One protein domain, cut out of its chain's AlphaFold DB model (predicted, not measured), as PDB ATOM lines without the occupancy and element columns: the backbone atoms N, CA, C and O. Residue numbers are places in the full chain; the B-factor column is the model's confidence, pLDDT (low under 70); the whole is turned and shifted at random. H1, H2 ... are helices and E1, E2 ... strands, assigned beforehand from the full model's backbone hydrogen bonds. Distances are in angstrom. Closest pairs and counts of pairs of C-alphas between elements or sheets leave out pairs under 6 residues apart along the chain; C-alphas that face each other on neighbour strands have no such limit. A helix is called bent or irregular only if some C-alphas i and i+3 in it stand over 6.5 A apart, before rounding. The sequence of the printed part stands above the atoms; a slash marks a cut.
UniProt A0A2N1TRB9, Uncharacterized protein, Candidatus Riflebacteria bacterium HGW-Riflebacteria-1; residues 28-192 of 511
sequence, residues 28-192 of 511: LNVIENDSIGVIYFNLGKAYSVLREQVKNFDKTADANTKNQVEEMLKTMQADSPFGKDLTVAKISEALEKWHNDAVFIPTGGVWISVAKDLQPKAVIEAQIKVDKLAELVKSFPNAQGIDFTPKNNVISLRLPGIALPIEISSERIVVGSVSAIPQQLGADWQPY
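This is residues 28 to 192 of the 511 residues of an uncharacterized protein of Candidatus Riflebacteria bacterium HGW-Riflebacteria-1 (UniProt A0A2N1TRB9). A six-stranded antiparallel sheet makes one end of the domain, and a U-shaped arm of three helices reaches away from it: H1 leads out from E1, H2 crosses the far end, and H3 leads back to E2. The short H4 only grazes the sheet, and in the link after it residues 139 to 145 stick out. The printed part has 165 residues, with four named helices and six named strands in the order E1 H1 H2 H3 E2 E3 H4 E4 E5 E6; the sheet's order is E1 E2 E3 E6 E5 E4. The class is mixed, helices and strands; the whole is loose, with a radius of gyration of the C-alphas of 20.0 A and spans of 53 by 44 by 27 A.

Edge strand E1, residues 35 to 42, is the antiparallel neighbour of E2, residues 104 to 115, with N 39 and O 112 at 2.8 A. H1, residues 43 to 60, only grazes the sheet with residues 43 to 48; the C-alphas of Gly 44 and Thr 107, its closest to E2, are 4.1 A apart. H1 is irregular, C-alphas 55 and 58 being 7.6 A apart, and has a kink of 40 degrees near residue 54. H2, residues 63 to 75, is not on the sheet and is close to H1 but not clearly touching, the closest C-alphas, of Asp 58 and Lys 66, being 7.7 A apart. H3, residues 88 to 101, touches residues 51 to 57 of H1 at a steep tilt of 40 degrees, opposite ways; the closest C-alphas are those of Val 54 and Ser 92, 5.8 A apart. E2 bends by 87 degrees at residue 107 and forms a hairpin with E3, residues 120 to 128, with N 111 and O 123 at 2.8 A. H4, residues 130 to 138, grazes the sheet with residues 130 to 134 and is apart from H1, H2 and H3. E4, residues 155 to 158, E5, residues 165 to 168, and E6, residues 172 to 175, form a meander, each strand the antiparallel neighbour of the one before; N 157 and O 166 are 2.8 A apart, as are N 174 and O 167. E6 is also the antiparallel neighbour of E3, with N 124 and O 173 at 2.8 A. Every O i to N i+4 pair is within hydrogen-bond range in H2, H3 and H4, and 12 of 14 in H1.

E1 begins at C-alpha 35, (56.246, -16.429, 26.602). From first to last C-alpha H1 measures 23.1 A, H3 19.7 A, E2 27.6 A and E3 22.2 A. E6 ends at C-alpha 175, (55.405, -1.312, 27.596).

The C-alphas of Ala 63 and Gly 161, the two farthest apart, are 55.0 A apart. The printed part has no cut. The links H2 to H3 and H4 to E4 are long. Mean pLDDT of the printed part is 81.3; 29 residues are under 70, among them 75 to 85 and 141 to 145.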
ATOM      1  N   LEU A  28      54.769  -8.171  16.894       86.69
ATOM      2  CA  LEU A  28      55.203  -9.575  16.837       86.69
ATOM      3  C   LEU A  28      56.438  -9.841  17.706       86.69
ATOM      4  O   LEU A  28      56.608 -10.958  18.186       86.69
ATOM      5  N   ASN A  29      57.257  -8.818  17.965       89.00
ATOM      6  CA  ASN A  29      58.435  -8.940  18.819       89.00
ATOM      7  C   ASN A  29      58.084  -9.084  20.310       89.00
ATOM      8  O   ASN A  29      58.989  -9.302  21.110       89.00
ATOM      9  N   VAL A  30      56.805  -8.968  20.710       89.44
ATOM     10  CA  VAL A  30      56.394  -9.346  22.075       89.44
ATOM     11  C   VAL A  30      56.363 -10.861  22.261       89.44
ATOM     12  O   VAL A  30      56.370 -11.329  23.398       89.44
ATOM     13  N   ILE A  31      56.276 -11.625  21.167       90.50
ATOM     14  CA  ILE A  31      56.243 -13.085  21.200       90.50
ATOM     15  C   ILE A  31      57.677 -13.572  21.358       90.50
ATOM     16  O   ILE A  31      58.523 -13.337  20.498       90.50
ATOM     17  N   GLU A  32      57.935 -14.279  22.449       89.31
ATOM     18  CA  GLU A  32      59.248 -14.830  22.768       89.31
ATOM     19  C   GLU A  32      59.131 -16.318  23.093       89.31
ATOM     20  O   GLU A  32      58.059 -16.833  23.416       89.31
ATOM     21  N   ASN A  33      60.252 -17.034  23.030       89.00
ATOM     22  CA  ASN A  33      60.267 -18.481  23.266       89.00
ATOM     23  C   ASN A  33      59.879 -18.870  24.698       89.00
ATOM     24  O   ASN A  33      59.421 -19.985  24.936       89.00
ATOM     25  N   ASP A  34      60.062 -17.963  25.648       89.88
ATOM     26  CA  ASP A  34      59.675 -18.105  27.046       89.88
ATOM     27  C   ASP A  34      58.357 -17.389  27.380       89.88
ATOM     28  O   ASP A  34      57.986 -17.323  28.552       89.88
ATOM     29  N   SER A  35      57.617 -16.890  26.385       92.19
ATOM     30  CA  SER A  35      56.246 -16.429  26.602       92.19
ATOM     31  C   SER A  35      55.385 -17.581  27.126       92.19
ATOM     32  O   SER A  35      55.393 -18.678  26.567       92.19
ATOM     33  N   ILE A  36      54.626 -17.321  28.190       93.56
ATOM     34  CA  ILE A  36      53.636 -18.239  28.784       93.56
ATOM     35  C   ILE A  36      52.200 -17.818  28.464       93.56
ATOM     36  O   ILE A  36      51.246 -18.525  28.768       93.56
ATOM     37  N   GLY A  37      52.018 -16.656  27.843       93.75
ATOM     38  CA  GLY A  37      50.729 -16.210  27.346       93.75
ATOM     39  C   GLY A  37      50.897 -15.051  26.385       93.75
ATOM     40  O   GLY A  37      51.710 -14.165  26.637       93.75
ATOM     41  N   VAL A  38      50.141 -15.069  25.290       94.31
ATOM     42  CA  VAL A  38      50.138 -14.016  24.272       94.31
ATOM     43  C   VAL A  38      48.704 -13.701  23.864       94.31
ATOM     44  O   VAL A  38      47.890 -14.590  23.604       94.31
ATOM     45  N   ILE A  39      48.401 -12.411  23.806       93.31
ATOM     46  CA  ILE A  39      47.141 -11.843  23.351       93.31
ATOM     47  C   ILE A  39      47.455 -10.893  22.199       93.31
ATOM     48  O   ILE A  39      48.264  -9.979  22.328       93.31
ATOM     49  N   TYR A  40      46.759 -11.088  21.094       92.81
ATOM     50  CA  TYR A  40      46.731 -10.203  19.946       92.81
ATOM     51  C   TYR A  40      45.288  -9.786  19.688       92.81
ATOM     52  O   TYR A  40      44.396 -10.632  19.621       92.81
ATOM     53  N   PHE A  41      45.056  -8.495  19.503       88.75
ATOM     54  CA  PHE A  41      43.771  -7.956  19.085       88.75
ATOM     55  C   PHE A  41      43.975  -6.860  18.044       88.75
ATOM     56  O   PHE A  41      44.663  -5.878  18.304       88.75
ATOM     57  N   ASN A  42      43.354  -6.988  16.876       87.75
ATOM     58  CA  ASN A  42      43.443  -5.991  15.816       87.75
ATOM     59  C   ASN A  42      42.505  -4.806  16.100       87.75
ATOM     60  O   ASN A  42      41.400  -4.707  15.555       87.75
ATOM     61  N   LEU A  43      42.953  -3.905  16.976       84.62
ATOM     62  CA  LEU A  43      42.196  -2.725  17.390       84.62
ATOM     63  C   LEU A  43      41.967  -1.754  16.223       84.62
ATOM     64  O   LEU A  43      40.890  -1.169  16.141       84.62
ATOM     65  N   GLY A  44      42.923  -1.618  15.299       85.19
ATOM     66  CA  GLY A  44      42.757  -0.803  14.090       85.19
ATOM     67  C   GLY A  44      41.628  -1.307  13.181       85.19
ATOM     68  O   GLY A  44      40.784  -0.527  12.725       85.19
ATOM     69  N   LYS A  45      41.539  -2.626  12.969       83.31
ATOM     70  CA  LYS A  45      40.438  -3.250  12.216       83.31
ATOM     71  C   LYS A  45      39.103  -3.100  12.944       83.31
ATOM     72  O   LYS A  45      38.118  -2.710  12.328       83.31
ATOM     73  N   ALA A  46      39.070  -3.332  14.256       78.25
ATOM     74  CA  ALA A  46      37.854  -3.137  15.049       78.25
ATOM     75  C   ALA A  46      37.355  -1.683  14.988       78.25
ATOM     76  O   ALA A  46      36.169  -1.434  14.777       78.25
ATOM     77  N   TYR A  47      38.271  -0.719  15.113       79.88
ATOM     78  CA  TYR A  47      37.963   0.705  15.024       79.88
ATOM     79  C   TYR A  47      37.446   1.110  13.638       79.88
ATOM     80  O   TYR A  47      36.431   1.801  13.544       79.88
ATOM     81  N   SER A  48      38.105   0.667  12.564       81.56
ATOM     82  CA  SER A  48      37.685   0.986  11.192       81.56
ATOM     83  C   SER A  48      36.314   0.398  10.854       81.56
ATOM     84  O   SER A  48      35.470   1.131  10.340       81.56
ATOM     85  N   VAL A  49      36.052  -0.859  11.229       76.25
ATOM     86  CA  VAL A  49      34.734  -1.498  11.062       76.25
ATOM     87  C   VAL A  49      33.652  -0.732  11.821       76.25
ATOM     88  O   VAL A  49      32.621  -0.402  11.240       76.25
ATOM     89  N   LEU A  50      33.889  -0.397  13.095       72.81
ATOM     90  CA  LEU A  50      32.936   0.373  13.899       72.81
ATOM     91  C   LEU A  50      32.639   1.734  13.256       72.81
ATOM     92  O   LEU A  50      31.479   2.124  13.118       72.81
ATOM     93  N   ARG A  51      33.684   2.460  12.847       78.25
ATOM     94  CA  ARG A  51      33.544   3.776  12.218       78.25
ATOM     95  C   ARG A  51      32.747   3.692  10.918       78.25
ATOM     96  O   ARG A  51      31.849   4.504  10.705       78.25
ATOM     97  N   GLU A  52      33.051   2.720  10.063       78.88
ATOM     98  CA  GLU A  52      32.345   2.519   8.797       78.88
ATOM     99  C   GLU A  52      30.873   2.145   9.014       78.88
ATOM    100  O   GLU A  52      29.996   2.685   8.337       78.88
ATOM    101  N   GLN A  53      30.586   1.291   9.999       72.31
ATOM    102  CA  GLN A  53      29.219   0.923  10.371       72.31
ATOM    103  C   GLN A  53      28.412   2.125  10.844       72.31
ATOM    104  O   GLN A  53      27.312   2.341  10.345       72.31
ATOM    105  N   VAL A  54      28.956   2.930  11.760       74.62
ATOM    106  CA  VAL A  54      28.261   4.128  12.253       74.62
ATOM    107  C   VAL A  54      28.032   5.123  11.114       74.62
ATOM    108  O   VAL A  54      26.935   5.655  10.973       74.62
ATOM    109  N   LYS A  55      29.034   5.332  10.253       78.88
ATOM    110  CA  LYS A  55      28.937   6.241   9.102       78.88
ATOM    111  C   LYS A  55      27.881   5.806   8.082       78.88
ATOM    112  O   LYS A  55      27.235   6.653   7.466       78.88
ATOM    113  N   ASN A  56      27.721   4.501   7.881       77.56
ATOM    114  CA  ASN A  56      26.783   3.948   6.909       77.56
ATOM    115  C   ASN A  56      25.454   3.499   7.530       77.56
ATOM    116  O   ASN A  56      24.586   3.060   6.779       77.56
ATOM    117  N   PHE A  57      25.264   3.644   8.845       74.38
ATOM    118  CA  PHE A  57      24.091   3.150   9.573       74.38
ATOM    119  C   PHE A  57      22.775   3.615   8.944       74.38
ATOM    120  O   PHE A  57      21.865   2.819   8.723       74.38
ATOM    121  N   ASP A  58      22.700   4.885   8.543       71.88
ATOM    122  CA  ASP A  58      21.507   5.429   7.894       71.88
ATOM    123  C   ASP A  58      21.198   4.820   6.521       71.88
ATOM    124  O   ASP A  58      20.058   4.888   6.058       71.88
ATOM    125  N   LYS A  59      22.187   4.219   5.863       77.25
ATOM    126  CA  LYS A  59      22.030   3.571   4.559       77.25
ATOM    127  C   LYS A  59      21.792   2.069   4.683       77.25
ATOM    128  O   LYS A  59      21.181   1.492   3.793       77.25
ATOM    129  N   THR A  60      22.304   1.446   5.743       69.88
ATOM    130  CA  THR A  60      22.347  -0.015   5.889       69.88
ATOM    131  C   THR A  60      21.302  -0.569   6.852       69.88
ATOM    132  O   THR A  60      20.901  -1.716   6.686       69.88
ATOM    133  N   ALA A  61      20.846   0.212   7.836       67.25
ATOM    134  CA  ALA A  61      19.831  -0.222   8.794       67.25
ATOM    135  C   ALA A  61      18.406   0.011   8.269       67.25
ATOM    136  O   ALA A  61      18.111   1.049   7.668       67.25
ATOM    137  N   ASP A  62      17.493  -0.923   8.540       73.00
ATOM    138  CA  ASP A  62      16.064  -0.728   8.297       73.00
ATOM    139  C   ASP A  62      15.422   0.193   9.352       73.00
ATOM    140  O   ASP A  62      15.992   0.481  10.407       73.00
ATOM    141  N   ALA A  63      14.209   0.672   9.066       72.06
ATOM    142  CA  ALA A  63      13.516   1.649   9.906       72.06
ATOM    143  C   ALA A  63      13.265   1.163  11.347       72.06
ATOM    144  O   ALA A  63      13.298   1.972  12.274       72.06
ATOM    145  N   ASN A  64      13.037  -0.138  11.551       63.38
ATOM    146  CA  ASN A  64      12.793  -0.690  12.880       63.38
ATOM    147  C   ASN A  64      14.092  -0.722  13.696       63.38
ATOM    148  O   ASN A  64      14.119  -0.230  14.824       63.38
ATOM    149  N   THR A  65      15.189  -1.206  13.108       64.75
ATOM    150  CA  THR A  65      16.508  -1.195  13.761       64.75
ATOM    151  C   THR A  65      16.974   0.219  14.094       64.75
ATOM    152  O   THR A  65      17.478   0.445  15.194       64.75
ATOM    153  N   LYS A  66      16.754   1.193  13.203       67.44
ATOM    154  CA  LYS A  66      17.063   2.603  13.489       67.44
ATOM    155  C   LYS A  66      16.327   3.112  14.725       67.44
ATOM    156  O   LYS A  66      16.961   3.642  15.633       67.44
ATOM    157  N   ASN A  67      15.012   2.900  14.781       73.19
ATOM    158  CA  ASN A  67      14.193   3.351  15.906       73.19
ATOM    159  C   ASN A  67      14.615   2.688  17.223       73.19
ATOM    160  O   ASN A  67      14.741   3.378  18.232       73.19
ATOM    161  N   GLN A  68      14.902   1.383  17.209       67.88
ATOM    162  CA  GLN A  68      15.358   0.651  18.394       67.88
ATOM    163  C   GLN A  68      16.711   1.147  18.913       67.88
ATOM    164  O   GLN A  68      16.883   1.316  20.120       67.88
ATOM    165  N   VAL A  69      17.675   1.385  18.019       67.12
ATOM    166  CA  VAL A  69      18.997   1.895  18.407       67.12
ATOM    167  C   VAL A  69      18.875   3.305  18.978       67.12
ATOM    168  O   VAL A  69      19.418   3.570  20.047       67.12
ATOM    169  N   GLU A  70      18.116   4.189  18.331       72.44
ATOM    170  CA  GLU A  70      17.876   5.550  18.827       72.44
ATOM    171  C   GLU A  70      17.151   5.556  20.185       72.44
ATOM    172  O   GLU A  70      17.494   6.334  21.074       72.44
ATOM    173  N   GLU A  71      16.182   4.665  20.398       71.12
ATOM    174  CA  GLU A  71      15.506   4.515  21.690       71.12
ATOM    175  C   GLU A  71      16.451   3.988  22.778       71.12
ATOM    176  O   GLU A  71      16.483   4.524  23.887       71.12
ATOM    177  N   MET A  72      17.302   3.013  22.449       65.62
ATOM    178  CA  MET A  72      18.326   2.509  23.362       65.62
ATOM    179  C   MET A  72      19.313   3.611  23.767       65.62
ATOM    180  O   MET A  72      19.625   3.743  24.951       65.62
ATOM    181  N   LEU A  73      19.776   4.436  22.824       67.38
ATOM    182  CA  LEU A  73      20.688   5.544  23.124       67.38
ATOM    183  C   LEU A  73      20.058   6.567  24.082       67.38
ATOM    184  O   LEU A  73      20.755   7.094  24.952       67.38
ATOM    185  N   LYS A  74      18.738   6.787  24.008       72.06
ATOM    186  CA  LYS A  74      18.017   7.650  24.963       72.06
ATOM    187  C   LYS A  74      18.041   7.111  26.392       72.06
ATOM    188  O   LYS A  74      18.084   7.892  27.337       72.06
ATOM    189  N   THR A  75      18.086   5.793  26.579       67.88
ATOM    190  CA  THR A  75      18.188   5.200  27.926       67.88
ATOM    191  C   THR A  75      19.566   5.394  28.578       67.88
ATOM    192  O   THR A  75      19.690   5.288  29.794       67.88
ATOM    193  N   MET A  76      20.601   5.726  27.796       60.16
ATOM    194  CA  MET A  76      21.990   5.865  28.263       60.16
ATOM    195  C   MET A  76      22.357   7.297  28.708       60.16
ATOM    196  O   MET A  76      23.517   7.581  29.003       60.16
ATOM    197  N   GLN A  77      21.389   8.220  28.746       59.09
ATOM    198  CA  GLN A  77      21.615   9.665  28.900       59.09
ATOM    199  C   GLN A  77      22.081  10.129  30.290       59.09
ATOM    200  O   GLN A  77      22.650  11.215  30.384       59.09
ATOM    201  N   ALA A  78      21.844   9.358  31.358       55.62
ATOM    202  CA  ALA A  78      22.016   9.853  32.729       55.62
ATOM    203  C   ALA A  78      23.465  10.268  33.064       55.62
ATOM    204  O   ALA A  78      23.647  11.272  33.744       55.62
ATOM    205  N   ASP A  79      24.472   9.577  32.507       54.62
ATOM    206  CA  ASP A  79      25.898   9.786  32.823       54.62
ATOM    207  C   ASP A  79      26.814   9.806  31.576       54.62
ATOM    208  O   ASP A  79      28.023   9.570  31.660       54.62
ATOM    209  N   SER A  80      26.256  10.051  30.383       54.91
ATOM    210  CA  SER A  80      27.027   9.976  29.135       54.91
ATOM    211  C   SER A  80      27.982  11.169  28.961       54.91
ATOM    212  O   SER A  80      27.538  12.322  28.984       54.91
ATOM    213  N   PRO A  81      29.276  10.936  28.658       52.19
ATOM    214  CA  PRO A  81      30.224  12.003  28.325       52.19
ATOM    215  C   PRO A  81      29.896  12.718  27.000       52.19
ATOM    216  O   PRO A  81      30.515  13.729  26.680       52.19
ATOM    217  N   PHE A  82      28.922  12.216  26.234       53.34
ATOM    218  CA  PHE A  82      28.481  12.768  24.949       53.34
ATOM    219  C   PHE A  82      27.238  13.675  25.061       53.34
ATOM    220  O   PHE A  82      26.702  14.121  24.046       53.34
ATOM    221  N   GLY A  83      26.788  13.976  26.285       59.41
ATOM    222  CA  GLY A  83      25.664  14.872  26.558       59.41
ATOM    223  C   GLY A  83      24.302  14.175  26.633       59.41
ATOM    224  O   GLY A  83      24.172  12.975  26.397       59.41
ATOM    225  N   LYS A  84      23.270  14.958  26.977       61.22
ATOM    226  CA  LYS A  84      21.922  14.467  27.318       61.22
ATOM    227  C   LYS A  84      21.069  14.017  26.124       61.22
ATOM    228  O   LYS A  84      20.020  13.450  26.344       61.22
ATOM    229  N   ASP A  85      21.526  14.196  24.885       69.06
ATOM    230  CA  ASP A  85      20.749  13.897  23.671       69.06
ATOM    231  C   ASP A  85      21.565  13.030  22.702       69.06
ATOM    232  O   ASP A  85      21.925  13.481  21.609       69.06
ATOM    233  N   LEU A  86      21.940  11.824  23.130       72.81
ATOM    234  CA  LEU A  86      22.752  10.895  22.339       72.81
ATOM    235  C   LEU A  86      21.947  10.325  21.157       72.81
ATOM    236  O   LEU A  86      20.869   9.780  21.361       72.81
ATOM    237  N   THR A  87      22.485  10.444  19.940       79.12
ATOM    238  CA  THR A  87      21.909   9.917  18.685       79.12
ATOM    239  C   THR A  87      23.010   9.293  17.833       79.12
ATOM    240  O   THR A  87      24.190   9.613  18.032       79.12
ATOM    241  N   VAL A  88      22.662   8.451  16.855       77.31
ATOM    242  CA  VAL A  88      23.664   7.843  15.959       77.31
ATOM    243  C   VAL A  88      24.405   8.912  15.151       77.31
ATOM    244  O   VAL A  88      25.624   8.833  15.005       77.31
ATOM    245  N   ALA A  89      23.708   9.964  14.711       81.38
ATOM    246  CA  ALA A  89      24.311  11.086  13.993       81.38
ATOM    247  C   ALA A  89      25.389  11.804  14.825       81.38
ATOM    248  O   ALA A  89      26.489  12.051  14.331       81.38
ATOM    249  N   LYS A  90      25.122  12.073  16.112       80.38
ATOM    250  CA  LYS A  90      26.115  12.688  17.011       80.38
ATOM    251  C   LYS A  90      27.293  11.767  17.304       80.38
ATOM    252  O   LYS A  90      28.418  12.244  17.416       80.38
ATOM    253  N   ILE A  91      27.056  10.459  17.417       78.44
ATOM    254  CA  ILE A  91      28.141   9.478  17.551       78.44
ATOM    255  C   ILE A  91      29.002   9.486  16.285       78.44
ATOM    256  O   ILE A  91      30.225   9.502  16.387       78.44
ATOM    257  N   SER A  92      28.384   9.530  15.101       81.38
ATOM    258  CA  SER A  92      29.095   9.635  13.824       81.38
ATOM    259  C   SER A  92      29.959  10.896  13.764       81.38
ATOM    260  O   SER A  92      31.160  10.801  13.521       81.38
ATOM    261  N   GLU A  93      29.392  12.062  14.085       85.00
ATOM    262  CA  GLU A  93      30.124  13.332  14.130       85.00
ATOM    263  C   GLU A  93      31.288  13.287  15.134       85.00
ATOM    264  O   GLU A  93      32.411  13.682  14.811       85.00
ATOM    265  N   ALA A  94      31.053  12.751  16.335       81.81
ATOM    266  CA  ALA A  94      32.085  12.599  17.356       81.81
ATOM    267  C   ALA A  94      33.211  11.651  16.909       81.81
ATOM    268  O   ALA A  94      34.381  11.947  17.156       81.81
ATOM    269  N   LEU A  95      32.883  10.545  16.231       81.56
ATOM    270  CA  LEU A  95      33.867   9.609  15.682       81.56
ATOM    271  C   LEU A  95      34.696  10.239  14.563       81.56
ATOM    272  O   LEU A  95      35.904  10.016  14.525       81.56
ATOM    273  N   GLU A  96      34.088  11.029  13.680       87.94
ATOM    274  CA  GLU A  96      34.803  11.746  12.616       87.94
ATOM    275  C   GLU A  96      35.708  12.840  13.186       87.94
ATOM    276  O   GLU A  96      36.881  12.935  12.820       87.94
ATOM    277  N   LYS A  97      35.205  13.619  14.150       87.19
ATOM    278  CA  LYS A  97      36.015  14.598  14.880       87.19
ATOM    279  C   LYS A  97      37.193  13.921  15.577       87.19
ATOM    280  O   LYS A  97      38.324  14.386  15.463       87.19
ATOM    281  N   TRP A  98      36.949  12.799  16.257       84.25
ATOM    282  CA  TRP A  98      38.007  12.011  16.880       84.25
ATOM    283  C   TRP A  98      39.009  11.519  15.827       84.25
ATOM    284  O   TRP A  98      40.194  11.786  15.968       84.25
ATOM    285  N   HIS A  99      38.563  10.915  14.726       86.75
ATOM    286  CA  HIS A  99      39.449  10.419  13.667       86.75
ATOM    287  C   HIS A  99      40.403  11.485  13.109       86.75
ATOM    288  O   HIS A  99      41.545  11.179  12.784       86.75
ATOM    289  N   ASN A 100      39.962  12.738  13.013       87.06
ATOM    290  CA  ASN A 100      40.793  13.821  12.485       87.06
ATOM    291  C   ASN A 100      41.701  14.438  13.565       87.06
ATOM    292  O   ASN A 100      42.899  14.673  13.355       87.06
ATOM    293  N   ASP A 101      41.157  14.672  14.760       84.56
ATOM    294  CA  ASP A 101      41.801  15.520  15.763       84.56
ATOM    295  C   ASP A 101      42.479  14.759  16.896       84.56
ATOM    296  O   ASP A 101      43.351  15.340  17.555       84.56
ATOM    297  N   ALA A 102      42.174  13.472  17.078       84.00
ATOM    298  CA  ALA A 102      42.668  12.667  18.187       84.00
ATOM    299  C   ALA A 102      44.179  12.738  18.364       84.00
ATOM    300  O   ALA A 102      44.960  12.794  17.412       84.00
ATOM    301  N   VAL A 103      44.574  12.647  19.630       87.81
ATOM    302  CA  VAL A 103      45.959  12.405  20.026       87.81
ATOM    303  C   VAL A 103      46.377  10.964  19.722       87.81
ATOM    304  O   VAL A 103      47.554  10.718  19.504       87.81
ATOM    305  N   PHE A 104      45.423  10.033  19.684       90.25
ATOM    306  CA  PHE A 104      45.644   8.602  19.504       90.25
ATOM    307  C   PHE A 104      44.574   8.024  18.576       90.25
ATOM    308  O   PHE A 104      43.381   8.151  18.865       90.25
ATOM    309  N   ILE A 105      44.999   7.375  17.494       90.62
ATOM    310  CA  ILE A 105      44.132   6.661  16.552       90.62
ATOM    311  C   ILE A 105      44.692   5.248  16.401       90.62
ATOM    312  O   ILE A 105      45.821   5.104  15.938       90.62
ATOM    313  N   PRO A 106      43.951   4.194  16.766       87.06
ATOM    314  CA  PRO A 106      44.447   2.837  16.598       87.06
ATOM    315  C   PRO A 106      44.558   2.488  15.112       87.06
ATOM    316  O   PRO A 106      43.608   2.666  14.349       87.06
ATOM    317  N   THR A 107      45.715   1.972  14.708       88.56
ATOM    318  CA  THR A 107      46.013   1.631  13.307       88.56
ATOM    319  C   THR A 107      46.374   0.165  13.120       88.56
ATOM    320  O   THR A 107      46.293  -0.328  11.998       88.56
ATOM    321  N   GLY A 108      46.709  -0.549  14.197       87.50
ATOM    322  CA  GLY A 108      47.108  -1.949  14.123       87.50
ATOM    323  C   GLY A 108      46.723  -2.763  15.351       87.50
ATOM    324  O   GLY A 108      45.652  -2.581  15.944       87.50
ATOM    325  N   GLY A 109      47.592  -3.709  15.686       89.44
ATOM    326  CA  GLY A 109      47.408  -4.651  16.771       89.44
ATOM    327  C   GLY A 109      47.691  -4.065  18.150       89.44
ATOM    328  O   GLY A 109      48.589  -3.248  18.355       89.44
ATOM    329  N   VAL A 110      46.929  -4.552  19.119       92.00
ATOM    330  CA  VAL A 110      47.280  -4.573  20.533       92.00
ATOM    331  C   VAL A 110      47.855  -5.948  20.815       92.00
ATOM    332  O   VAL A 110      47.173  -6.960  20.658       92.00
ATOM    333  N   TRP A 111      49.108  -5.962  21.225       94.44
ATOM    334  CA  TRP A 111      49.896  -7.144  21.509       94.44
ATOM    335  C   TRP A 111      50.241  -7.125  22.986       94.44
ATOM    336  O   TRP A 111      50.708  -6.107  23.490       94.44
ATOM    337  N   ILE A 112      49.998  -8.223  23.686       94.38
ATOM    338  CA  ILE A 112      50.348  -8.388  25.093       94.38
ATOM    339  C   ILE A 112      50.966  -9.768  25.237       94.38
ATOM    340  O   ILE A 112      50.380 -10.746  24.782       94.38
ATOM    341  N   SER A 113      52.114  -9.862  25.887       94.19
ATOM    342  CA  SER A 113      52.683 -11.137  26.298       94.19
ATOM    343  C   SER A 113      53.112 -11.103  27.753       94.19
ATOM    344  O   SER A 113      53.303 -10.039  28.347       94.19
ATOM    345  N   VAL A 114      53.227 -12.286  28.342       91.81
ATOM    346  CA  VAL A 114      53.800 -12.485  29.670       91.81
ATOM    347  C   VAL A 114      54.873 -13.553  29.538       91.81
ATOM    348  O   VAL A 114      54.595 -14.633  29.012       91.81
ATOM    349  N   ALA A 115      56.088 -13.248  29.985       88.62
ATOM    350  CA  ALA A 115      57.202 -14.192  30.014       88.62
ATOM    351  C   ALA A 115      57.165 -15.082  31.274       88.62
ATOM    352  O   ALA A 115      56.386 -14.854  32.204       88.62
ATOM    353  N   LYS A 116      58.007 -16.122  31.319       86.56
ATOM    354  CA  LYS A 116      58.109 -17.066  32.457       86.56
ATOM    355  C   LYS A 116      58.478 -16.412  33.789       86.56
ATOM    356  O   LYS A 116      58.194 -16.989  34.839       86.56
ATOM    357  N   ASP A 117      59.116 -15.250  33.753       81.81
ATOM    358  CA  ASP A 117      59.450 -14.427  34.920       81.81
ATOM    359  C   ASP A 117      58.297 -13.501  35.357       81.81
ATOM    360  O   ASP A 117      58.469 -12.672  36.250       81.81
ATOM    361  N   LEU A 118      57.115 -13.660  34.747       83.56
ATOM    362  CA  LEU A 118      55.908 -12.866  34.968       83.56
ATOM    363  C   LEU A 118      56.049 -11.385  34.590       83.56
ATOM    364  O   LEU A 118      55.213 -10.573  34.994       83.56
ATOM    365  N   GLN A 119      57.054 -11.024  33.789       84.69
ATOM    366  CA  GLN A 119      57.159  -9.678  33.239       84.69
ATOM    367  C   GLN A 119      56.203  -9.521  32.049       84.69
ATOM    368  O   GLN A 119      56.316 -10.260  31.062       84.69
ATOM    369  N   PRO A 120      55.252  -8.571  32.108       90.75
ATOM    370  CA  PRO A 120      54.395  -8.281  30.977       90.75
ATOM    371  C   PRO A 120      55.130  -7.421  29.947       90.75
ATOM    372  O   PRO A 120      55.883  -6.502  30.282       90.75
ATOM    373  N   LYS A 121      54.832  -7.670  28.678       92.50
ATOM    374  CA  LYS A 121      55.196  -6.812  27.553       92.50
ATOM    375  C   LYS A 121      53.933  -6.450  26.805       92.50
ATOM    376  O   LYS A 121      53.032  -7.276  26.669       92.50
ATOM    377  N   ALA A 122      53.851  -5.223  26.318       93.94
ATOM    378  CA  ALA A 122      52.757  -4.828  25.452       93.94
ATOM    379  C   ALA A 122      53.223  -3.888  24.348       93.94
ATOM    380  O   ALA A 122      54.081  -3.034  24.560       93.94
ATOM    381  N   VAL A 123      52.617  -4.025  23.176       95.06
ATOM    382  CA  VAL A 123      52.766  -3.094  22.060       95.06
ATOM    383  C   VAL A 123      51.378  -2.727  21.568       95.06
ATOM    384  O   VAL A 123      50.563  -3.596  21.275       95.06
ATOM    385  N   ILE A 124      51.107  -1.435  21.464       93.69
ATOM    386  CA  ILE A 124      49.868  -0.902  20.901       93.69
ATOM    387  C   ILE A 124      50.240  -0.119  19.654       93.69
ATOM    388  O   ILE A 124      50.933   0.891  19.757       93.69
ATOM    389  N   GLU A 125      49.778  -0.569  18.495       92.62
ATOM    390  CA  GLU A 125      50.035   0.086  17.211       92.62
ATOM    391  C   GLU A 125      48.963   1.138  16.914       92.62
ATOM    392  O   GLU A 125      47.762   0.845  16.829       92.62
ATOM    393  N   ALA A 126      49.402   2.384  16.784       92.88
ATOM    394  CA  ALA A 126      48.522   3.533  16.665       92.88
ATOM    395  C   ALA A 126      49.237   4.731  16.048       92.88
ATOM    396  O   ALA A 126      50.421   4.947  16.269       92.88
ATOM    397  N   GLN A 127      48.494   5.587  15.361       93.44
ATOM    398  CA  GLN A 127      48.962   6.921  15.029       93.44
ATOM    399  C   GLN A 127      48.816   7.831  16.254       93.44
ATOM    400  O   GLN A 127      47.710   8.015  16.773       93.44
ATOM    401  N   ILE A 128      49.927   8.409  16.711       93.19
ATOM    402  CA  ILE A 128      49.988   9.200  17.944       93.19
ATOM    403  C   ILE A 128      50.578  10.582  17.662       93.19
ATOM    404  O   ILE A 128      51.668  10.721  17.110       93.19
ATOM    405  N   LYS A 129      49.870  11.632  18.088       92.94
ATOM    406  CA  LYS A 129      50.375  13.012  18.087       92.94
ATOM    407  C   LYS A 129      51.161  13.238  19.380       92.94
ATOM    408  O   LYS A 129      50.606  13.731  20.360       92.94
ATOM    409  N   VAL A 130      52.431  12.833  19.385       91.44
ATOM    410  CA  VAL A 130      53.290  12.749  20.583       91.44
ATOM    411  C   VAL A 130      53.374  14.077  21.345       91.44
ATOM    412  O   VAL A 130      53.210  14.085  22.563       91.44
ATOM    413  N   ASP A 131      53.515  15.208  20.651       89.75
ATOM    414  CA  ASP A 131      53.564  16.530  21.296       89.75
ATOM    415  C   ASP A 131      52.254  16.883  22.015       89.75
ATOM    416  O   ASP A 131      52.261  17.311  23.171       89.75
ATOM    417  N   LYS A 132      51.110  16.630  21.363       89.31
ATOM    418  CA  LYS A 132      49.788  16.844  21.973       89.31
ATOM    419  C   LYS A 132      49.548  15.898  23.147       89.31
ATOM    420  O   LYS A 132      48.877  16.271  24.105       89.31
ATOM    421  N   LEU A 133      50.083  14.677  23.082       88.88
ATOM    422  CA  LEU A 133      50.024  13.734  24.195       88.88
ATOM    423  C   LEU A 133      50.828  14.248  25.388       88.88
ATOM    424  O   LEU A 133      50.320  14.232  26.506       88.88
ATOM    425  N   ALA A 134      52.048  14.735  25.156       86.50
ATOM    426  CA  ALA A 134      52.879  15.308  26.208       86.50
ATOM    427  C   ALA A 134      52.188  16.503  26.888       86.50
ATOM    428  O   ALA A 134      52.197  16.599  28.115       86.50
ATOM    429  N   GLU A 135      51.557  17.387  26.113       86.00
ATOM    430  CA  GLU A 135      50.781  18.518  26.636       86.00
ATOM    431  C   GLU A 135      49.565  18.057  27.456       86.00
ATOM    432  O   GLU A 135      49.372  18.502  28.589       86.00
ATOM    433  N   LEU A 136      48.791  17.105  26.924       83.75
ATOM    434  CA  LEU A 136      47.635  16.533  27.613       83.75
ATOM    435  C   LEU A 136      48.035  15.913  28.953       83.75
ATOM    436  O   LEU A 136      47.379  16.155  29.963       83.75
ATOM    437  N   VAL A 137      49.120  15.139  28.984       80.75
ATOM    438  CA  VAL A 137      49.551  14.457  30.208       80.75
ATOM    439  C   VAL A 137      50.073  15.448  31.248       80.75
ATOM    440  O   VAL A 137      49.774  15.289  32.430       80.75
ATOM    441  N   LYS A 138      50.759  16.520  30.831       78.62
ATOM    442  CA  LYS A 138      51.189  17.604  31.735       78.62
ATOM    443  C   LYS A 138      50.024  18.304  32.440       78.62
ATOM    444  O   LYS A 138      50.226  18.846  33.523       78.62
ATOM    445  N   SER A 139      48.818  18.275  31.865       76.38
ATOM    446  CA  SER A 139      47.620  18.832  32.507       76.38
ATOM    447  C   SER A 139      47.118  18.002  33.700       76.38
ATOM    448  O   SER A 139      46.314  18.493  34.491       76.38
ATOM    449  N   PHE A 140      47.579  16.755  33.865       75.94
ATOM    450  CA  PHE A 140      47.112  15.888  34.942       75.94
ATOM    451  C   PHE A 140      47.817  16.200  36.275       75.94
ATOM    452  O   PHE A 140      49.047  16.190  36.328       75.94
ATOM    453  N   PRO A 141      47.074  16.370  37.390       64.56
ATOM    454  CA  PRO A 141      47.659  16.661  38.704       64.56
ATOM    455  C   PRO A 141      48.713  15.637  39.153       64.56
ATOM    456  O   PRO A 141      49.708  15.991  39.776       64.56
ATOM    457  N   ASN A 142      48.526  14.370  38.773       65.12
ATOM    458  CA  ASN A 142      49.394  13.253  39.161       65.12
ATOM    459  C   ASN A 142      50.610  13.062  38.234       65.12
ATOM    460  O   ASN A 142      51.395  12.144  38.447       65.12
ATOM    461  N   ALA A 143      50.761  13.885  37.191       65.56
ATOM    462  CA  ALA A 143      51.901  13.836  36.275       65.56
ATOM    463  C   ALA A 143      53.109  14.649  36.780       65.56
ATOM    464  O   ALA A 143      54.163  14.661  36.140       65.56
ATOM    465  N   GLN A 144      52.976  15.339  37.919       62.47
ATOM    466  CA  GLN A 144      54.039  16.167  38.483       62.47
ATOM    467  C   GLN A 144      55.274  15.328  38.848       62.47
ATOM    468  O   GLN A 144      55.188  14.349  39.584       62.47
ATOM    469  N   GLY A 145      56.440  15.736  38.338       66.06
ATOM    470  CA  GLY A 145      57.720  15.060  38.584       66.06
ATOM    471  C   GLY A 145      58.075  13.946  37.593       66.06
ATOM    472  O   GLY A 145      59.151  13.365  37.717       66.06
ATOM    473  N   ILE A 146      57.226  13.669  36.598       72.12
ATOM    474  CA  ILE A 146      57.517  12.717  35.520       72.12
ATOM    475  C   ILE A 146      57.859  13.499  34.243       72.12
ATOM    476  O   ILE A 146      57.117  14.392  33.829       72.12
ATOM    477  N   ASP A 147      58.990  13.175  33.611       80.81
ATOM    478  CA  ASP A 147      59.409  13.806  32.356       80.81
ATOM    479  C   ASP A 147      58.661  13.195  31.162       80.81
ATOM    480  O   ASP A 147      58.984  12.105  30.697       80.81
ATOM    481  N   PHE A 148      57.659  13.918  30.659       82.00
ATOM    482  CA  PHE A 148      56.929  13.581  29.431       82.00
ATOM    483  C   PHE A 148      57.471  14.312  28.197       82.00
ATOM    484  O   PHE A 148      56.788  14.386  27.177       82.00
ATOM    485  N   THR A 149      58.655  14.921  28.282       84.81
ATOM    486  CA  THR A 149      59.207  15.706  27.176       84.81
ATOM    487  C   THR A 149      59.623  14.777  26.034       84.81
ATOM    488  O   THR A 149      60.484  13.916  26.239       84.81
ATOM    489  N   PRO A 150      59.061  14.945  24.826       86.75
ATOM    490  CA  PRO A 150      59.475  14.151  23.680       86.75
ATOM    491  C   PRO A 150      60.936  14.447  23.325       86.75
ATOM    492  O   PRO A 150      61.336  15.604  23.189       86.75
ATOM    493  N   LYS A 151      61.739  13.401  23.129       87.75
ATOM    494  CA  LYS A 151      63.090  13.473  22.561       87.75
ATOM    495  C   LYS A 151      63.074  12.705  21.249       87.75
ATOM    496  O   LYS A 151      62.721  11.533  21.234       87.75
ATOM    497  N   ASN A 152      63.414  13.363  20.141       87.06
ATOM    498  CA  ASN A 152      63.325  12.778  18.796       87.06
ATOM    499  C   ASN A 152      61.939  12.178  18.484       87.06
ATOM    500  O   ASN A 152      61.846  11.094  17.918       87.06
ATOM    501  N   ASN A 153      60.866  12.878  18.871       87.62
ATOM    502  CA  ASN A 153      59.478  12.424  18.703       87.62
ATOM    503  C   ASN A 153      59.132  11.120  19.457       87.62
ATOM    504  O   ASN A 153      58.193  10.410  19.093       87.62
ATOM    505  N   VAL A 154      59.886  10.804  20.513       90.62
ATOM    506  CA  VAL A 154      59.655   9.656  21.393       90.62
ATOM    507  C   VAL A 154      59.613  10.125  22.846       90.62
ATOM    508  O   VAL A 154      60.465  10.896  23.287       90.62
ATOM    509  N   ILE A 155      58.624   9.666  23.607       90.94
ATOM    510  CA  ILE A 155      58.542   9.852  25.060       90.94
ATOM    511  C   ILE A 155      58.962   8.540  25.717       90.94
ATOM    512  O   ILE A 155      58.350   7.503  25.468       90.94
ATOM    513  N   SER A 156      59.971   8.581  26.583       90.31
ATOM    514  CA  SER A 156      60.428   7.419  27.350       90.31
ATOM    515  C   SER A 156      60.193   7.654  28.837       90.31
ATOM    516  O   SER A 156      60.702   8.617  29.405       90.31
ATOM    517  N   LEU A 157      59.446   6.757  29.473       85.44
ATOM    518  CA  LEU A 157      59.020   6.874  30.861       85.44
ATOM    519  C   LEU A 157      59.559   5.703  31.676       85.44
ATOM    520  O   LEU A 157      59.501   4.541  31.262       85.44
ATOM    521  N   ARG A 158      60.028   6.015  32.883       77.38
ATOM    522  CA  ARG A 158      60.257   5.043  33.952       77.38
ATOM    523  C   ARG A 158      59.502   5.528  35.176       77.38
ATOM    524  O   ARG A 158      59.831   6.573  35.731       77.38
ATOM    525  N   LEU A 159      58.457   4.800  35.547       69.12
ATOM    526  CA  LEU A 159      57.607   5.171  36.669       69.12
ATOM    527  C   LEU A 159      58.264   4.710  37.985       69.12
ATOM    528  O   LEU A 159      58.694   3.558  38.071       69.12
ATOM    529  N   PRO A 160      58.358   5.567  39.018       57.81
ATOM    530  CA  PRO A 160      58.890   5.170  40.320       57.81
ATOM    531  C   PRO A 160      58.145   3.954  40.890       57.81
ATOM    532  O   PRO A 160      56.917   3.924  40.904       57.81
ATOM    533  N   GLY A 161      58.886   2.942  41.348       58.66
ATOM    534  CA  GLY A 161      58.312   1.709  41.903       58.66
ATOM    535  C   GLY A 161      57.763   0.713  40.870       58.66
ATOM    536  O   GLY A 161      57.305  -0.358  41.261       58.66
ATOM    537  N   ILE A 162      57.833   1.021  39.569       64.31
ATOM    538  CA  ILE A 162      57.421   0.120  38.486       64.31
ATOM    539  C   ILE A 162      58.625  -0.120  37.568       64.31
ATOM    540  O   ILE A 162      59.056   0.765  36.832       64.31
ATOM    541  N   ALA A 163      59.152  -1.344  37.569       72.44
ATOM    542  CA  ALA A 163      60.288  -1.751  36.734       72.44
ATOM    543  C   ALA A 163      59.901  -2.052  35.267       72.44
ATOM    544  O   ALA A 163      60.519  -2.893  34.621       72.44
ATOM    545  N   LEU A 164      58.877  -1.379  34.734       81.69
ATOM    546  CA  LEU A 164      58.405  -1.545  33.358       81.69
ATOM    547  C   LEU A 164      58.619  -0.230  32.601       81.69
ATOM    548  O   LEU A 164      57.909   0.742  32.873       81.69
ATOM    549  N   PRO A 165      59.602  -0.158  31.685       88.06
ATOM    550  CA  PRO A 165      59.772   1.021  30.848       88.06
ATOM    551  C   PRO A 165      58.564   1.186  29.923       88.06
ATOM    552  O   PRO A 165      57.969   0.203  29.483       88.06
ATOM    553  N   ILE A 166      58.212   2.433  29.622       91.19
ATOM    554  CA  ILE A 166      57.187   2.761  28.630       91.19
ATOM    555  C   ILE A 166      57.825   3.663  27.581       91.19
ATOM    556  O   ILE A 166      58.464   4.656  27.923       91.19
ATOM    557  N   GLU A 167      57.641   3.334  26.312       92.44
ATOM    558  CA  GLU A 167      58.072   4.143  25.179       92.44
ATOM    559  C   GLU A 167      56.861   4.494  24.317       92.44
ATOM    560  O   GLU A 167      56.068   3.628  23.956       92.44
ATOM    561  N   ILE A 168      56.698   5.771  23.989       93.62
ATOM    562  CA  ILE A 168      55.608   6.262  23.150       93.62
ATOM    563  C   ILE A 168      56.219   6.990  21.963       93.62
ATOM    564  O   ILE A 168      56.945   7.962  22.137       93.62
ATOM    565  N   SER A 169      55.896   6.533  20.762       93.50
ATOM    566  CA  SER A 169      56.319   7.119  19.488       93.50
ATOM    567  C   SER A 169      55.094   7.538  18.676       93.50
ATOM    568  O   SER A 169      53.964   7.305  19.097       93.50
ATOM    569  N   SER A 170      55.288   8.104  17.484       92.69
ATOM    570  CA  SER A 170      54.173   8.448  16.589       92.69
ATOM    571  C   SER A 170      53.407   7.248  16.026       92.69
ATOM    572  O   SER A 170      52.329   7.446  15.471       92.69
ATOM    573  N   GLU A 171      53.952   6.034  16.138       92.31
ATOM    574  CA  GLU A 171      53.400   4.819  15.516       92.31
ATOM    575  C   GLU A 171      52.981   3.745  16.528       92.31
ATOM    576  O   GLU A 171      52.290   2.784  16.176       92.31
ATOM    577  N   ARG A 172      53.419   3.863  17.787       93.19
ATOM    578  CA  ARG A 172      53.176   2.837  18.802       93.19
ATOM    579  C   ARG A 172      53.427   3.300  20.227       93.19
ATOM    580  O   ARG A 172      54.227   4.207  20.468       93.19
ATOM    581  N   ILE A 173      52.816   2.573  21.156       93.12
ATOM    582  CA  ILE A 173      53.169   2.533  22.577       93.12
ATOM    583  C   ILE A 173      53.790   1.169  22.864       93.12
ATOM    584  O   ILE A 173      53.206   0.149  22.508       93.12
ATOM    585  N   VAL A 174      54.939   1.150  23.524       94.06
ATOM    586  CA  VAL A 174      55.638  -0.051  23.982       94.06
ATOM    587  C   VAL A 174      55.693  -0.013  25.504       94.06
ATOM    588  O   VAL A 174      56.063   1.001  26.089       94.06
ATOM    589  N   VAL A 175      55.316  -1.109  26.148       91.88
ATOM    590  CA  VAL A 175      55.405  -1.312  27.596       91.88
ATOM    591  C   VAL A 175      56.267  -2.542  27.842       91.88
ATOM    592  O   VAL A 175      56.027  -3.596  27.251       91.88
ATOM    593  N   GLY A 176      57.252  -2.415  28.724       88.00
ATOM    594  CA  GLY A 176      58.257  -3.446  28.953       88.00
ATOM    595  C   GLY A 176      59.403  -3.393  27.938       88.00
ATOM    596  O   GLY A 176      59.468  -2.526  27.066       88.00
ATOM    597  N   SER A 177      60.344  -4.322  28.076       86.69
ATOM    598  CA  SER A 177      61.525  -4.408  27.212       86.69
ATOM    599  C   SER A 177      61.227  -5.271  25.986       86.69
ATOM    600  O   SER A 177      61.326  -6.495  26.060       86.69
ATOM    601  N   VAL A 178      60.858  -4.641  24.868       87.62
ATOM    602  CA  VAL A 178      60.583  -5.318  23.589       87.62
ATOM    603  C   VAL A 178      61.735  -5.078  22.615       87.62
ATOM    604  O   VAL A 178      62.164  -3.943  22.407       87.62
ATOM    605  N   SER A 179      62.256  -6.151  22.015       83.25
ATOM    606  CA  SER A 179      63.327  -6.055  21.016       83.25
ATOM    607  C   SER A 179      62.828  -5.363  19.747       83.25
ATOM    608  O   SER A 179      61.731  -5.633  19.262       83.25
ATOM    609  N   ALA A 180      63.657  -4.505  19.151       78.12
ATOM    610  CA  ALA A 180      63.383  -3.973  17.816       78.12
ATOM    611  C   ALA A 180      63.650  -4.995  16.699       78.12
ATOM    612  O   ALA A 180      63.124  -4.855  15.597       78.12
ATOM    613  N   ILE A 181      64.458  -6.019  16.985       79.75
ATOM    614  CA  ILE A 181      64.834  -7.064  16.035       79.75
ATOM    615  C   ILE A 181      63.947  -8.290  16.282       79.75
ATOM    616  O   ILE A 181      63.915  -8.766  17.423       79.75
ATOM    617  N   PRO A 182      63.276  -8.825  15.243       74.44
ATOM    618  CA  PRO A 182      62.506 -10.057  15.355       74.44
ATOM    619  C   PRO A 182      63.366 -11.220  15.846       74.44
ATOM    620  O   PRO A 182      64.447 -11.481  15.313       74.44
ATOM    621  N   GLN A 183      62.880 -11.935  16.857       74.31
ATOM    622  CA  GLN A 183      63.535 -13.141  17.350       74.31
ATOM    623  C   GLN A 183      63.168 -14.347  16.476       74.31
ATOM    624  O   GLN A 183      62.055 -14.457  15.963       74.31
ATOM    625  N   GLN A 184      64.093 -15.301  16.344       82.19
ATOM    626  CA  GLN A 184      63.758 -16.611  15.796       82.19
ATOM    627  C   GLN A 184      62.885 -17.386  16.797       82.19
ATOM    628  O   GLN A 184      63.365 -17.862  17.829       82.19
ATOM    629  N   LEU A 185      61.597 -17.507  16.473       83.94
ATOM    630  CA  LEU A 185      60.626 -18.222  17.296       83.94
ATOM    631  C   LEU A 185      60.839 -19.741  17.239       83.94
ATOM    632  O   LEU A 185      60.996 -20.330  16.165       83.94
ATOM    633  N   GLY A 186      60.779 -20.373  18.403       84.56
ATOM    634  CA  GLY A 186      60.760 -21.813  18.597       84.56
ATOM    635  C   GLY A 186      59.459 -22.427  18.085       84.56
ATOM    636  O   GLY A 186      58.454 -21.739  17.895       84.56
ATOM    637  N   ALA A 187      59.480 -23.743  17.862       86.75
ATOM    638  CA  ALA A 187      58.384 -24.487  17.235       86.75
ATOM    639  C   ALA A 187      57.017 -24.273  17.913       86.75
ATOM    640  O   ALA A 187      55.994 -24.252  17.234       86.75
ATOM    641  N   ASP A 188      57.014 -24.040  19.223       85.12
ATOM    642  CA  ASP A 188      55.822 -23.892  20.058       85.12
ATOM    643  C   ASP A 188      54.978 -22.647  19.752       85.12
ATOM    644  O   ASP A 188      53.761 -22.661  19.950       85.12
ATOM    645  N   TRP A 189      55.605 -21.574  19.263       89.94
ATOM    646  CA  TRP A 189      54.935 -20.305  18.949       89.94
ATOM    647  C   TRP A 189      54.735 -20.088  17.446       89.94
ATOM    648  O   TRP A 189      53.960 -19.219  17.048       89.94
ATOM    649  N   GLN A 190      55.349 -20.911  16.589       88.50
ATOM    650  CA  GLN A 190      55.214 -20.819  15.129       88.50
ATOM    651  C   GLN A 190      53.757 -20.935  14.627       88.50
ATOM    652  O   GLN A 190      53.360 -20.131  13.775       88.50
ATOM    653  N   PRO A 191      52.912 -21.864  15.130       88.81
ATOM    654  CA  PRO A 191      51.511 -21.941  14.711       88.81
ATOM    655  C   PRO A 191      50.719 -20.676  15.055       88.81
ATOM    656  O   PRO A 191      49.938 -20.200  14.227       88.81
ATOM    657  N   TYR A 192      50.944 -20.126  16.251       90.00
ATOM    658  CA  TYR A 192      50.323 -18.883  16.699       90.00
ATOM    659  C   TYR A 192      50.792 -17.707  15.838       90.00
ATOM    660  O   TYR A 192      49.958 -17.006  15.269       90.00
TER     661      TYR A 192